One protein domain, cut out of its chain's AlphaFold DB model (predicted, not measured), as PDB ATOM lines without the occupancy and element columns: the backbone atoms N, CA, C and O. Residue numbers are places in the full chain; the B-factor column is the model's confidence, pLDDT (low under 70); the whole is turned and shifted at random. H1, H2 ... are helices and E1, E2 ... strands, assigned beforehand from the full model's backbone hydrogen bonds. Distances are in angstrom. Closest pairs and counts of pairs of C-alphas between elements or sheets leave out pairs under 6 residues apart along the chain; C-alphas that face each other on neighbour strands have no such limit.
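AT A GLANCE: This is residues 3 to 100 of the 116 residues of the protein "Tox-GHH2 domain-containing protein" of Providencia rettgeri (UniProt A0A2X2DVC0). What shape? H1 and H3 pack on opposite sides of H2; E1 and E2 pair near its start. What parts? 98 residues are printed, 3 to 26 with no named element, then H1, E1, H2, H3, E2, mostly helix. It is compact, with a radius of gyration of the C-alphas of 13.6 A, spanning 33 by 32 by 27 A.

HOW THE PARTS SIT: Which helices touch? H1, residues 27 to 45, touches H2, residues 56 to 70, closest at C-alphas 35 and 66, 4.7 A. H2 and H3, residues 78 to 93, form a hairpin, closest at C-alphas 64 and 78, 6.0 A. Which strands pair? E1, residues 53 to 55, and E2, residues 97 to 99, are antiparallel, with N 54 and O 98 at 2.8 A.

IN THESE COORDINATES: Where first? H1 begins at C-alpha 27 (-45.524, -6.199, -15.844). Where last? E2 ends at C-alpha 99 (-61.502, -25.968, -18.866).

THE WHOLE: How wide? The farthest C-alphas, of Thr 22 and Asp 50, are 36.1 A apart. Any cut? The printed part has no cut, and no printed residue is under 70.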
ATOM      1  N   LYS A   3     -61.131 -25.459  -8.382       87.56
ATOM      2  CA  LYS A   3     -61.893 -26.239  -7.390       87.56
ATOM      3  C   LYS A   3     -63.044 -27.057  -7.982       87.56
ATOM      4  O   LYS A   3     -63.330 -28.128  -7.465       87.56
ATOM      5  N   ASP A   4     -63.649 -26.601  -9.078       87.81
ATOM      6  CA  ASP A   4     -64.755 -27.322  -9.728       87.81
ATOM      7  C   ASP A   4     -64.258 -28.622 -10.382       87.81
ATOM      8  O   ASP A   4     -64.972 -29.618 -10.432       87.81
ATOM      9  N   ALA A   5     -63.013 -28.619 -10.867       91.31
ATOM     10  CA  ALA A   5     -62.374 -29.767 -11.511       91.31
ATOM     11  C   ALA A   5     -61.459 -30.563 -10.559       91.31
ATOM     12  O   ALA A   5     -61.152 -31.723 -10.830       91.31
ATOM     13  N   CYS A   6     -61.009 -29.949  -9.464       93.75
ATOM     14  CA  CYS A   6     -60.207 -30.564  -8.413       93.75
ATOM     15  C   CYS A   6     -60.671 -30.077  -7.027       93.75
ATOM     16  O   CYS A   6     -60.156 -29.073  -6.527       93.75
ATOM     17  N   PRO A   7     -61.609 -30.791  -6.375       92.88
ATOM     18  CA  PRO A   7     -62.145 -30.392  -5.071       92.88
ATOM     19  C   PRO A   7     -61.087 -30.290  -3.963       92.88
ATOM     20  O   PRO A   7     -61.208 -29.452  -3.076       92.88
ATOM     21  N   ASN A   8     -60.027 -31.101  -4.051       93.69
ATOM     22  CA  ASN A   8     -58.929 -31.144  -3.082       93.69
ATOM     23  C   ASN A   8     -57.893 -30.020  -3.271       93.69
ATOM     24  O   ASN A   8     -56.890 -29.997  -2.567       93.69
ATOM     25  N   TYR A   9     -58.091 -29.109  -4.229       93.81
ATOM     26  CA  TYR A   9     -57.180 -27.985  -4.435       93.81
ATOM     27  C   TYR A   9     -57.175 -27.033  -3.229       93.81
ATOM     28  O   TYR A   9     -58.210 -26.462  -2.862       93.81
ATOM     29  N   ASP A  10     -55.983 -26.783  -2.688       93.56
ATOM     30  CA  ASP A  10     -55.749 -25.880  -1.563       93.56
ATOM     31  C   ASP A  10     -54.833 -24.711  -1.954       93.56
ATOM     32  O   ASP A  10     -53.606 -24.831  -2.019       93.56
ATOM     33  N   ALA A  11     -55.439 -23.544  -2.163       91.69
ATOM     34  CA  ALA A  11     -54.726 -22.330  -2.542       91.69
ATOM     35  C   ALA A  11     -53.671 -21.872  -1.514       91.69
ATOM     36  O   ALA A  11     -52.774 -21.128  -1.896       91.69
ATOM     37  N   SER A  12     -53.766 -22.285  -0.244       93.00
ATOM     38  CA  SER A  12     -52.839 -21.857   0.816       93.00
ATOM     39  C   SER A  12     -51.458 -22.513   0.723       93.00
ATOM     40  O   SER A  12     -50.475 -21.945   1.192       93.00
ATOM     41  N   ILE A  13     -51.382 -23.683   0.083       93.75
ATOM     42  CA  ILE A  13     -50.156 -24.482  -0.073       93.75
ATOM     43  C   ILE A  13     -49.783 -24.727  -1.541       93.75
ATOM     44  O   ILE A  13     -48.803 -25.415  -1.828       93.75
ATOM     45  N   ALA A  14     -50.554 -24.179  -2.484       93.81
ATOM     46  CA  ALA A  14     -50.233 -24.247  -3.902       93.81
ATOM     47  C   ALA A  14     -48.901 -23.526  -4.189       93.81
ATOM     48  O   ALA A  14     -48.686 -22.428  -3.669       93.81
ATOM     49  N   PRO A  15     -48.016 -24.084  -5.039       93.69
ATOM     50  CA  PRO A  15     -46.835 -23.373  -5.502       93.69
ATOM     51  C   PRO A  15     -47.234 -22.038  -6.130       93.69
ATOM     52  O   PRO A  15     -48.039 -21.991  -7.063       93.69
ATOM     53  N   THR A  16     -46.668 -20.952  -5.611       91.88
ATOM     54  CA  THR A  16     -46.907 -19.594  -6.098       91.88
ATOM     55  C   THR A  16     -45.632 -19.015  -6.691       91.88
ATOM     56  O   THR A  16     -44.521 -19.347  -6.279       91.88
ATOM     57  N   VAL A  17     -45.794 -18.147  -7.687       89.94
ATOM     58  CA  VAL A  17     -44.699 -17.387  -8.289       89.94
ATOM     59  C   VAL A  17     -44.921 -15.906  -8.027       89.94
ATOM     60  O   VAL A  17     -46.030 -15.395  -8.191       89.94
ATOM     61  N   CYS A  18     -43.862 -15.208  -7.627       90.12
ATOM     62  CA  CYS A  18     -43.897 -13.760  -7.510       90.12
ATOM     63  C   CYS A  18     -43.904 -13.138  -8.907       90.12
ATOM     64  O   CYS A  18     -43.024 -13.393  -9.729       90.12
ATOM     65  N   VAL A  19     -44.907 -12.306  -9.158       92.69
ATOM     66  CA  VAL A  19     -45.038 -11.521 -10.381       92.69
ATOM     67  C   VAL A  19     -45.165 -10.050 -10.003       92.69
ATOM     68  O   VAL A  19     -45.889  -9.679  -9.086       92.69
ATOM     69  N   GLU A  20     -44.445  -9.206 -10.719       90.12
ATOM     70  CA  GLU A  20     -44.419  -7.756 -10.549       90.12
ATOM     71  C   GLU A  20     -45.338  -7.045 -11.549       90.12
ATOM     72  O   GLU A  20     -45.431  -7.449 -12.717       90.12
ATOM     73  N   GLY A  21     -45.959  -5.951 -11.100       85.62
ATOM     74  CA  GLY A  21     -46.816  -5.062 -11.885       85.62
ATOM     75  C   GLY A  21     -47.845  -4.342 -11.005       85.62
ATOM     76  O   GLY A  21     -48.207  -4.833  -9.941       85.62
ATOM     77  N   THR A  22     -48.341  -3.182 -11.445       86.31
ATOM     78  CA  THR A  22     -49.387  -2.417 -10.729       86.31
ATOM     79  C   THR A  22     -50.804  -2.936 -10.988       86.31
ATOM     80  O   THR A  22     -51.760  -2.484 -10.366       86.31
ATOM     81  N   SER A  23     -50.961  -3.874 -11.923       86.94
ATOM     82  CA  SER A  23     -52.222  -4.560 -12.195       86.94
ATOM     83  C   SER A  23     -51.961  -5.943 -12.787       86.94
ATOM     84  O   SER A  23     -50.866  -6.212 -13.286       86.94
ATOM     85  N   TRP A  24     -52.987  -6.795 -12.805       81.75
ATOM     86  CA  TRP A  24     -52.906  -8.133 -13.398       81.75
ATOM     87  C   TRP A  24     -52.646  -8.126 -14.919       81.75
ATOM     88  O   TRP A  24     -52.218  -9.132 -15.476       81.75
ATOM     89  N   HIS A  25     -52.844  -6.985 -15.591       86.69
ATOM     90  CA  HIS A  25     -52.599  -6.803 -17.027       86.69
ATOM     91  C   HIS A  25     -51.179  -6.307 -17.343       86.69
ATOM     92  O   HIS A  25     -50.777  -6.288 -18.504       86.69
ATOM     93  N   GLY A  26     -50.439  -5.840 -16.334       90.44
ATOM     94  CA  GLY A  26     -49.144  -5.181 -16.502       90.44
ATOM     95  C   GLY A  26     -47.973  -6.017 -15.992       90.44
ATOM     96  O   GLY A  26     -48.146  -6.991 -15.260       90.44
ATOM     97  N   GLY A  27     -46.759  -5.611 -16.364       93.88
ATOM     98  CA  GLY A  27     -45.524  -6.199 -15.844       93.88
ATOM     99  C   GLY A  27     -45.367  -7.695 -16.143       93.88
ATOM    100  O   GLY A  27     -45.783  -8.197 -17.186       93.88
ATOM    101  N   SER A  28     -44.707  -8.428 -15.247       95.06
ATOM    102  CA  SER A  28     -44.561  -9.889 -15.377       95.06
ATOM    103  C   SER A  28     -45.861 -10.644 -15.092       95.06
ATOM    104  O   SER A  28     -46.035 -11.738 -15.622       95.06
ATOM    105  N   HIS A  29     -46.804 -10.035 -14.367       94.75
ATOM    106  CA  HIS A  29     -48.130 -10.611 -14.131       94.75
ATOM    107  C   HIS A  29     -48.915 -10.742 -15.448       94.75
ATOM    108  O   HIS A  29     -49.299 -11.842 -15.846       94.75
ATOM    109  N   GLY A  30     -49.062  -9.650 -16.202       94.25
ATOM    110  CA  GLY A  30     -49.727  -9.693 -17.510       94.25
ATOM    111  C   GLY A  30     -48.997 -10.585 -18.518       94.25
ATOM    112  O   GLY A  30     -49.622 -11.315 -19.296       94.25
ATOM    113  N   ARG A  31     -47.656 -10.590 -18.478       95.69
ATOM    114  CA  ARG A  31     -46.837 -11.444 -19.351       95.69
ATOM    115  C   ARG A  31     -47.014 -12.933 -19.064       95.69
ATOM    116  O   ARG A  31     -47.033 -13.695 -20.027       95.69
ATOM    117  N   ILE A  32     -47.135 -13.366 -17.805       96.12
ATOM    118  CA  ILE A  32     -47.333 -14.795 -17.504       96.12
ATOM    119  C   ILE A  32     -48.715 -15.284 -17.918       96.12
ATOM    120  O   ILE A  32     -48.832 -16.383 -18.456       96.12
ATOM    121  N   HIS A  33     -49.741 -14.445 -17.764       94.75
ATOM    122  CA  HIS A  33     -51.073 -14.745 -18.280       94.75
ATOM    123  C   HIS A  33     -51.082 -14.858 -19.802       94.75
ATOM    124  O   HIS A  33     -51.568 -15.849 -20.330       94.75
ATOM    125  N   THR A  34     -50.458 -13.909 -20.501       95.50
ATOM    126  CA  THR A  34     -50.359 -13.952 -21.967       95.50
ATOM    127  C   THR A  34     -49.596 -15.193 -22.437       95.50
ATOM    128  O   THR A  34     -50.029 -15.889 -23.346       95.50
ATOM    129  N   ALA A  35     -48.480 -15.522 -21.781       96.56
ATOM    130  CA  ALA A  35     -47.703 -16.714 -22.106       96.56
ATOM    131  C   ALA A  35     -48.475 -18.020 -21.839       96.56
ATOM    132  O   ALA A  35     -48.279 -18.995 -22.561       96.56
ATOM    133  N   MET A  36     -49.334 -18.054 -20.815       96.50
ATOM    134  CA  MET A  36     -50.238 -19.177 -20.573       96.50
ATOM    135  C   MET A  36     -51.309 -19.270 -21.666       96.50
ATOM    136  O   MET A  36     -51.492 -20.349 -22.226       96.50
ATOM    137  N   ASP A  37     -51.966 -18.159 -22.009       95.81
ATOM    138  CA  ASP A  37     -52.981 -18.108 -23.068       95.81
ATOM    139  C   ASP A  37     -52.421 -18.642 -24.395       95.81
ATOM    140  O   ASP A  37     -53.049 -19.490 -25.024       95.81
ATOM    141  N   ASP A  38     -51.204 -18.237 -24.773       96.06
ATOM    142  CA  ASP A  38     -50.524 -18.725 -25.979       96.06
ATOM    143  C   ASP A  38     -50.345 -20.256 -25.976       96.06
ATOM    144  O   ASP A  38     -50.532 -20.922 -27.001       96.06
ATOM    145  N   GLU A  39     -49.989 -20.842 -24.829       96.94
ATOM    146  CA  GLU A  39     -49.817 -22.292 -24.692       96.94
ATOM    147  C   GLU A  39     -51.141 -23.048 -24.774       96.94
ATOM    148  O   GLU A  39     -51.207 -24.111 -25.401       96.94
ATOM    149  N   LEU A  40     -52.198 -22.502 -24.177       95.38
ATOM    150  CA  LEU A  40     -53.533 -23.080 -24.264       95.38
ATOM    151  C   LEU A  40     -54.075 -22.987 -25.696       95.38
ATOM    152  O   LEU A  40     -54.536 -23.996 -26.233       95.38
ATOM    153  N   SER A  41     -53.928 -21.837 -26.358       94.38
ATOM    154  CA  SER A  41     -54.274 -21.656 -27.773       94.38
ATOM    155  C   SER A  41     -53.523 -22.638 -28.667       94.38
ATOM    156  O   SER A  41     -54.115 -23.264 -29.546       94.38
ATOM    157  N   ARG A  42     -52.230 -22.869 -28.407       95.12
ATOM    158  CA  ARG A  42     -51.445 -23.883 -29.121       95.12
ATOM    159  C   ARG A  42     -52.014 -25.292 -28.935       95.12
ATOM    160  O   ARG A  42     -52.011 -26.070 -29.889       95.12
ATOM    161  N   LEU A  43     -52.478 -25.655 -27.739       95.19
ATOM    162  CA  LEU A  43     -53.095 -26.966 -27.494       95.19
ATOM    163  C   LEU A  43     -54.451 -27.109 -28.196       95.19
ATOM    164  O   LEU A  43     -54.702 -28.158 -28.793       95.19
ATOM    165  N   VAL A  44     -55.279 -26.060 -28.176       93.00
ATOM    166  CA  VAL A  44     -56.568 -26.007 -28.889       93.00
ATOM    167  C   VAL A  44     -56.351 -26.176 -30.395       93.00
ATOM    168  O   VAL A  44     -56.916 -27.084 -30.998       93.00
ATOM    169  N   LYS A  45     -55.455 -25.381 -30.995       91.31
ATOM    170  CA  LYS A  45     -55.121 -25.444 -32.431       91.31
ATOM    171  C   LYS A  45     -54.660 -26.814 -32.896       91.31
ATOM    172  O   LYS A  45     -55.005 -27.256 -33.984       91.31
ATOM    173  N   ASN A  46     -53.855 -27.478 -32.076       93.31
ATOM    174  CA  ASN A  46     -53.287 -28.778 -32.414       93.31
ATOM    175  C   ASN A  46     -54.228 -29.945 -32.078       93.31
ATOM    176  O   ASN A  46     -53.774 -31.091 -32.070       93.31
ATOM    177  N   ASN A  47     -55.497 -29.660 -31.756       92.50
ATOM    178  CA  ASN A  47     -56.508 -30.636 -31.353       92.50
ATOM    179  C   ASN A  47     -55.989 -31.593 -30.261       92.50
ATOM    180  O   ASN A  47     -56.144 -32.811 -30.336       92.50
ATOM    181  N   LYS A  48     -55.260 -31.042 -29.279       94.31
ATOM    182  CA  LYS A  48     -54.648 -31.814 -28.182       94.31
ATOM    183  C   LYS A  48     -55.528 -31.892 -26.942       94.31
ATOM    184  O   LYS A  48     -55.164 -32.590 -25.998       94.31
ATOM    185  N   LEU A  49     -56.631 -31.155 -26.915       92.44
ATOM    186  CA  LEU A  49     -57.571 -31.166 -25.805       92.44
ATOM    187  C   LEU A  49     -58.661 -32.196 -26.058       92.44
ATOM    188  O   LEU A  49     -59.102 -32.370 -27.189       92.44
ATOM    189  N   ASP A  50     -59.131 -32.826 -24.991       91.44
ATOM    190  CA  ASP A  50     -60.333 -33.652 -25.037       91.44
ATOM    191  C   ASP A  50     -61.492 -32.856 -24.416       91.44
ATOM    192  O   ASP A  50     -61.364 -32.294 -23.324       91.44
ATOM    193  N   ASN A  51     -62.575 -32.709 -25.180       89.31
ATOM    194  CA  ASN A  51     -63.753 -31.903 -24.851       89.31
ATOM    195  C   ASN A  51     -63.433 -30.488 -24.310       89.31
ATOM    196  O   ASN A  51     -63.959 -30.073 -23.280       89.31
ATOM    197  N   ASN A  52     -62.514 -29.757 -24.960       89.25
ATOM    198  CA  ASN A  52     -62.039 -28.423 -24.534       89.25
ATOM    199  C   ASN A  52     -61.485 -28.354 -23.098       89.25
ATOM    200  O   ASN A  52     -61.436 -27.284 -22.480       89.25
ATOM    201  N   THR A  53     -61.030 -29.489 -22.565       94.00
ATOM    202  CA  THR A  53     -60.417 -29.567 -21.241       94.00
ATOM    203  C   THR A  53     -58.996 -30.119 -21.299       94.00
ATOM    204  O   THR A  53     -58.667 -31.006 -22.092       94.00
ATOM    205  N   LEU A  54     -58.143 -29.609 -20.415       94.94
ATOM    206  CA  LEU A  54     -56.762 -30.026 -20.211       94.94
ATOM    207  C   LEU A  54     -56.679 -31.127 -19.162       94.94
ATOM    208  O   LEU A  54     -57.398 -31.094 -18.161       94.94
ATOM    209  N   SER A  55     -55.814 -32.114 -19.381       96.56
ATOM    210  CA  SER A  55     -55.368 -32.972 -18.285       96.56
ATOM    211  C   SER A  55     -54.468 -32.168 -17.347       96.56
ATOM    212  O   SER A  55     -53.919 -31.128 -17.730       96.56
ATOM    213  N   MET A  56     -54.277 -32.654 -16.120       96.69
ATOM    214  CA  MET A  56     -53.390 -31.971 -15.181       96.69
ATOM    215  C   MET A  56     -51.946 -31.890 -15.704       96.69
ATOM    216  O   MET A  56     -51.326 -30.834 -15.614       96.69
ATOM    217  N   ASP A  57     -51.432 -32.943 -16.348       97.19
ATOM    218  CA  ASP A  57     -50.104 -32.910 -16.976       97.19
ATOM    219  C   ASP A  57     -50.000 -31.848 -18.084       97.19
ATOM    220  O   ASP A  57     -48.994 -31.148 -18.174       97.19
ATOM    221  N   GLN A  58     -51.042 -31.669 -18.905       97.50
ATOM    222  CA  GLN A  58     -51.050 -30.623 -19.936       97.50
ATOM    223  C   GLN A  58     -51.012 -29.218 -19.327       97.50
ATOM    224  O   GLN A  58     -50.317 -28.343 -19.851       97.50
ATOM    225  N   ALA A  59     -51.733 -29.008 -18.225       96.56
ATOM    226  CA  ALA A  59     -51.738 -27.742 -17.503       96.56
ATOM    227  C   ALA A  59     -50.377 -27.449 -16.852       96.56
ATOM    228  O   ALA A  59     -49.865 -26.337 -16.983       96.56
ATOM    229  N   ILE A  60     -49.751 -28.453 -16.229       97.94
ATOM    230  CA  ILE A  60     -48.385 -28.360 -15.688       97.94
ATOM    231  C   ILE A  60     -47.401 -27.990 -16.801       97.94
ATOM    232  O   ILE A  60     -46.588 -27.081 -16.654       97.94
ATOM    233  N   ASP A  61     -47.502 -28.649 -17.948       98.25
ATOM    234  CA  ASP A  61     -46.628 -28.411 -19.089       98.25
ATOM    235  C   ASP A  61     -46.784 -27.012 -19.688       98.25
ATOM    236  O   ASP A  61     -45.790 -26.387 -20.065       98.25
ATOM    237  N   ALA A  62     -48.019 -26.515 -19.773       97.69
ATOM    238  CA  ALA A  62     -48.295 -25.139 -20.168       97.69
ATOM    239  C   ALA A  62     -47.719 -24.141 -19.148       97.69
ATOM    240  O   ALA A  62     -47.051 -23.191 -19.550       97.69
ATOM    241  N   ALA A  63     -47.871 -24.403 -17.845       96.88
ATOM    242  CA  ALA A  63     -47.328 -23.566 -16.773       96.88
ATOM    243  C   ALA A  63     -45.791 -23.498 -16.772       96.88
ATOM    244  O   ALA A  63     -45.220 -22.433 -16.537       96.88
ATOM    245  N   VAL A  64     -45.108 -24.612 -17.056       97.81
ATOM    246  CA  VAL A  64     -43.639 -24.649 -17.177       97.81
ATOM    247  C   VAL A  64     -43.174 -23.781 -18.348       97.81
ATOM    248  O   VAL A  64     -42.249 -22.979 -18.205       97.81
ATOM    249  N   ARG A  65     -43.820 -23.918 -19.514       97.56
ATOM    250  CA  ARG A  65     -43.457 -23.145 -20.711       97.56
ATOM    251  C   ARG A  65     -43.776 -21.662 -20.552       97.56
ATOM    252  O   ARG A  65     -42.939 -20.837 -20.923       97.56
ATOM    253  N   SER A  66     -44.911 -21.319 -19.941       97.00
ATOM    254  CA  SER A  66     -45.262 -19.924 -19.670       97.00
ATOM    255  C   SER A  66     -44.274 -19.273 -18.702       97.00
ATOM    256  O   SER A  66     -43.762 -18.199 -19.007       97.00
ATOM    257  N   HIS A  67     -43.879 -19.959 -17.621       96.44
ATOM    258  CA  HIS A  67     -42.829 -19.482 -16.713       96.44
ATOM    259  C   HIS A  67     -41.516 -19.191 -17.441       96.44
ATOM    260  O   HIS A  67     -40.952 -18.107 -17.285       96.44
ATOM    261  N   LYS A  68     -41.032 -20.132 -18.263       95.75
ATOM    262  CA  LYS A  68     -39.773 -19.953 -18.998       95.75
ATOM    263  C   LYS A  68     -39.844 -18.788 -19.987       95.75
ATOM    264  O   LYS A  68     -38.863 -18.061 -20.129       95.75
ATOM    265  N   LYS A  69     -40.995 -18.597 -20.643       95.94
ATOM    266  CA  LYS A  69     -41.237 -17.484 -21.572       95.94
ATOM    267  C   LYS A  69     -41.292 -16.136 -20.847       95.94
ATOM    268  O   LYS A  69     -40.758 -15.153 -21.354       95.94
ATOM    269  N   THR A  70     -41.904 -16.075 -19.665       96.25
ATOM    270  CA  THR A  70     -42.032 -14.831 -18.888       96.25
ATOM    271  C   THR A  70     -40.735 -14.424 -18.194       96.25
ATOM    272  O   THR A  70     -40.412 -13.233 -18.161       96.25
ATOM    273  N   PHE A  71     -39.981 -15.395 -17.675       95.69
ATOM    274  CA  PHE A  71     -38.762 -15.181 -16.890       95.69
ATOM    275  C   PHE A  71     -37.524 -15.807 -17.555       95.69
ATOM    276  O   PHE A  71     -36.869 -16.672 -16.966       95.69
ATOM    277  N   PRO A  72     -37.151 -15.384 -18.780       93.00
ATOM    278  CA  PRO A  72     -36.085 -16.035 -19.540       93.00
ATOM    279  C   PRO A  72     -34.722 -15.964 -18.835       93.00
ATOM    280  O   PRO A  72     -33.939 -16.910 -18.926       93.00
ATOM    281  N   TYR A  73     -34.483 -14.888 -18.077       94.00
ATOM    282  CA  TYR A  73     -33.221 -14.610 -17.384       94.00
ATOM    283  C   TYR A  73     -33.130 -15.185 -15.966       94.00
ATOM    284  O   TYR A  73     -32.043 -15.205 -15.402       94.00
ATOM    285  N   ALA A  74     -34.228 -15.696 -15.394       91.44
ATOM    286  CA  ALA A  74     -34.190 -16.336 -14.072       91.44
ATOM    287  C   ALA A  74     -33.422 -17.670 -14.087       91.44
ATOM    288  O   ALA A  74     -33.093 -18.215 -13.040       91.44
ATOM    289  N   ASN A  75     -33.165 -18.214 -15.283       89.31
ATOM    290  CA  ASN A  75     -32.456 -19.472 -15.516       89.31
ATOM    291  C   ASN A  75     -32.999 -20.676 -14.718       89.31
ATOM    292  O   ASN A  75     -32.293 -21.658 -14.493       89.31
ATOM    293  N   CYS A  76     -34.275 -20.628 -14.320       90.50
ATOM    294  CA  CYS A  76     -34.946 -21.743 -13.669       90.50
ATOM    295  C   CYS A  76     -34.991 -22.957 -14.609       90.50
ATOM    296  O   CYS A  76     -35.318 -22.835 -15.795       90.50
ATOM    297  N   SER A  77     -34.691 -24.137 -14.067       95.62
ATOM    298  CA  SER A  77     -34.791 -25.396 -14.804       95.62
ATOM    299  C   SER A  77     -36.253 -25.778 -15.030       95.62
ATOM    300  O   SER A  77     -37.033 -25.875 -14.080       95.62
ATOM    301  N   ASN A  78     -36.610 -26.078 -16.282       96.81
ATOM    302  CA  ASN A  78     -37.939 -26.593 -16.630       96.81
ATOM    303  C   ASN A  78     -38.262 -27.888 -15.875       96.81
ATOM    304  O   ASN A  78     -39.416 -28.114 -15.516       96.81
ATOM    305  N   HIS A  79     -37.249 -28.727 -15.628       97.75
ATOM    306  CA  HIS A  79     -37.411 -29.953 -14.855       97.75
ATOM    307  C   HIS A  79     -37.809 -29.634 -13.410       97.75
ATOM    308  O   HIS A  79     -38.823 -30.138 -12.944       97.75
ATOM    309  N   CYS A  80     -37.097 -28.724 -12.740       97.38
ATOM    310  CA  CYS A  80     -37.411 -28.359 -11.358       97.38
ATOM    311  C   CYS A  80     -38.809 -27.739 -11.222       97.38
ATOM    312  O   CYS A  80     -39.543 -28.103 -10.307       97.38
ATOM    313  N   ILE A  81     -39.205 -26.848 -12.141       96.94
ATOM    314  CA  ILE A  81     -40.557 -26.260 -12.127       96.94
ATOM    315  C   ILE A  81     -41.610 -27.358 -12.315       96.94
ATOM    316  O   ILE A  81     -42.600 -27.400 -11.587       96.94
ATOM    317  N   ARG A  82     -41.385 -28.277 -13.263       98.31
ATOM    318  CA  ARG A  82     -42.290 -29.402 -13.508       98.31
ATOM    319  C   ARG A  82     -42.444 -30.276 -12.265       98.31
ATOM    320  O   ARG A  82     -43.575 -30.597 -11.916       98.31
ATOM    321  N   GLU A  83     -41.351 -30.643 -11.601       98.19
ATOM    322  CA  GLU A  83     -41.401 -31.500 -10.411       98.19
ATOM    323  C   GLU A  83     -42.097 -30.817  -9.226       98.19
ATOM    324  O   GLU A  83     -42.919 -31.448  -8.566       98.19
ATOM    325  N   GLN A  84     -41.870 -29.516  -9.004       97.00
ATOM    326  CA  GLN A  84     -42.591 -28.758  -7.971       97.00
ATOM    327  C   GLN A  84     -44.105 -28.755  -8.220       97.00
ATOM    328  O   GLN A  84     -44.894 -29.030  -7.316       97.00
ATOM    329  N   LEU A  85     -44.518 -28.492  -9.463       97.38
ATOM    330  CA  LEU A  85     -45.931 -28.511  -9.836       97.38
ATOM    331  C   LEU A  85     -46.523 -29.920  -9.724       97.38
ATOM    332  O   LEU A  85     -47.624 -30.076  -9.201       97.38
ATOM    333  N   LYS A  86     -45.803 -30.955 -10.168       98.06
ATOM    334  CA  LYS A  86     -46.256 -32.346 -10.065       98.06
ATOM    335  C   LYS A  86     -46.422 -32.799  -8.621       98.06
ATOM    336  O   LYS A  86     -47.442 -33.413  -8.315       98.06
ATOM    337  N   GLY A  87     -45.459 -32.478  -7.757       97.44
ATOM    338  CA  GLY A  87     -45.484 -32.838  -6.339       97.44
ATOM    339  C   GLY A  87     -46.713 -32.299  -5.612       97.44
ATOM    340  O   GLY A  87     -47.231 -32.962  -4.721       97.44
ATOM    341  N   TYR A  88     -47.229 -31.147  -6.042       96.62
ATOM    342  CA  TYR A  88     -48.466 -30.583  -5.514       96.62
ATOM    343  C   TYR A  88     -49.719 -31.090  -6.252       96.62
ATOM    344  O   TYR A  88     -50.634 -31.640  -5.644       96.62
ATOM    345  N   TYR A  89     -49.787 -30.928  -7.576       96.94
ATOM    346  CA  TYR A  89     -51.034 -31.123  -8.319       96.94
ATOM    347  C   TYR A  89     -51.378 -32.588  -8.587       96.94
ATOM    348  O   TYR A  89     -52.560 -32.924  -8.623       96.94
ATOM    349  N   LEU A  90     -50.407 -33.482  -8.791       96.12
ATOM    350  CA  LEU A  90     -50.734 -34.869  -9.141       96.12
ATOM    351  C   LEU A  90     -51.342 -35.661  -7.974       96.12
ATOM    352  O   LEU A  90     -52.325 -36.356  -8.222       96.12
ATOM    353  N   PRO A  91     -50.872 -35.554  -6.715       95.81
ATOM    354  CA  PRO A  91     -51.511 -36.255  -5.600       95.81
ATOM    355  C   PRO A  91     -52.981 -35.870  -5.386       95.81
ATOM    356  O   PRO A  91     -53.785 -36.713  -5.001       95.81
ATOM    357  N   MET A  92     -53.345 -34.612  -5.660       93.00
ATOM    358  CA  MET A  92     -54.678 -34.073  -5.355       93.00
ATOM    359  C   MET A  92     -55.608 -33.998  -6.567       93.00
ATOM    360  O   MET A  92     -56.825 -34.111  -6.418       93.00
ATOM    361  N   CYS A  93     -55.048 -33.813  -7.764       95.25
ATOM    362  CA  CYS A  93     -55.781 -33.416  -8.963       95.25
ATOM    363  C   CYS A  93     -55.432 -34.246 -10.210       95.25
ATOM    364  O   CYS A  93     -55.694 -33.790 -11.323       95.25
ATOM    365  N   LYS A  94     -54.855 -35.452 -10.073       95.12
ATOM    366  CA  LYS A  94     -54.416 -36.291 -11.212       95.12
ATOM    367  C   LYS A  94     -55.455 -36.419 -12.332       95.12
ATOM    368  O   LYS A  94     -55.115 -36.297 -13.504       95.12
ATOM    369  N   ASN A  95     -56.712 -36.654 -11.959       94.25
ATOM    370  CA  ASN A  95     -57.810 -36.911 -12.895       94.25
ATOM    371  C   ASN A  95     -58.612 -35.646 -13.247       94.25
ATOM    372  O   ASN A  95     -59.650 -35.742 -13.900       94.25
ATOM    373  N   ALA A  96     -58.167 -34.467 -12.803       95.12
ATOM    374  CA  ALA A  96     -58.868 -33.221 -13.068       95.12
ATOM    375  C   ALA A  96     -58.865 -32.899 -14.570       95.12
ATOM    376  O   ALA A  96     -57.853 -33.047 -15.264       95.12
ATOM    377  N   ARG A  97     -60.009 -32.408 -15.055       95.00
ATOM    378  CA  ARG A  97     -60.196 -31.929 -16.428       95.00
ATOM    379  C   ARG A  97     -60.460 -30.430 -16.383       95.00
ATOM    380  O   ARG A  97     -61.569 -29.987 -16.095       95.00
ATOM    381  N   LEU A  98     -59.409 -29.641 -16.585       93.62
ATOM    382  CA  LEU A  98     -59.475 -28.186 -16.441       93.62
ATOM    383  C   LEU A  98     -60.034 -27.554 -17.720       93.62
ATOM    384  O   LEU A  98     -59.530 -27.872 -18.791       93.62
ATOM    385  N   PRO A  99     -61.020 -26.647 -17.666       92.62
ATOM    386  CA  PRO A  99     -61.502 -25.968 -18.866       92.62
ATOM    387  C   PRO A  99     -60.419 -25.057 -19.460       92.62
ATOM    388  O   PRO A  99     -59.785 -24.294 -18.729       92.62
ATOM    389  N   ALA A 100     -60.234 -25.099 -20.782       92.44
ATOM    390  CA  ALA A 100     -59.307 -24.215 -21.490       92.44
ATOM    391  C   ALA A 100     -59.879 -22.795 -21.593       92.44
ATOM    392  O   ALA A 100     -60.662 -22.475 -22.492       92.44
TER     393      ALA A 100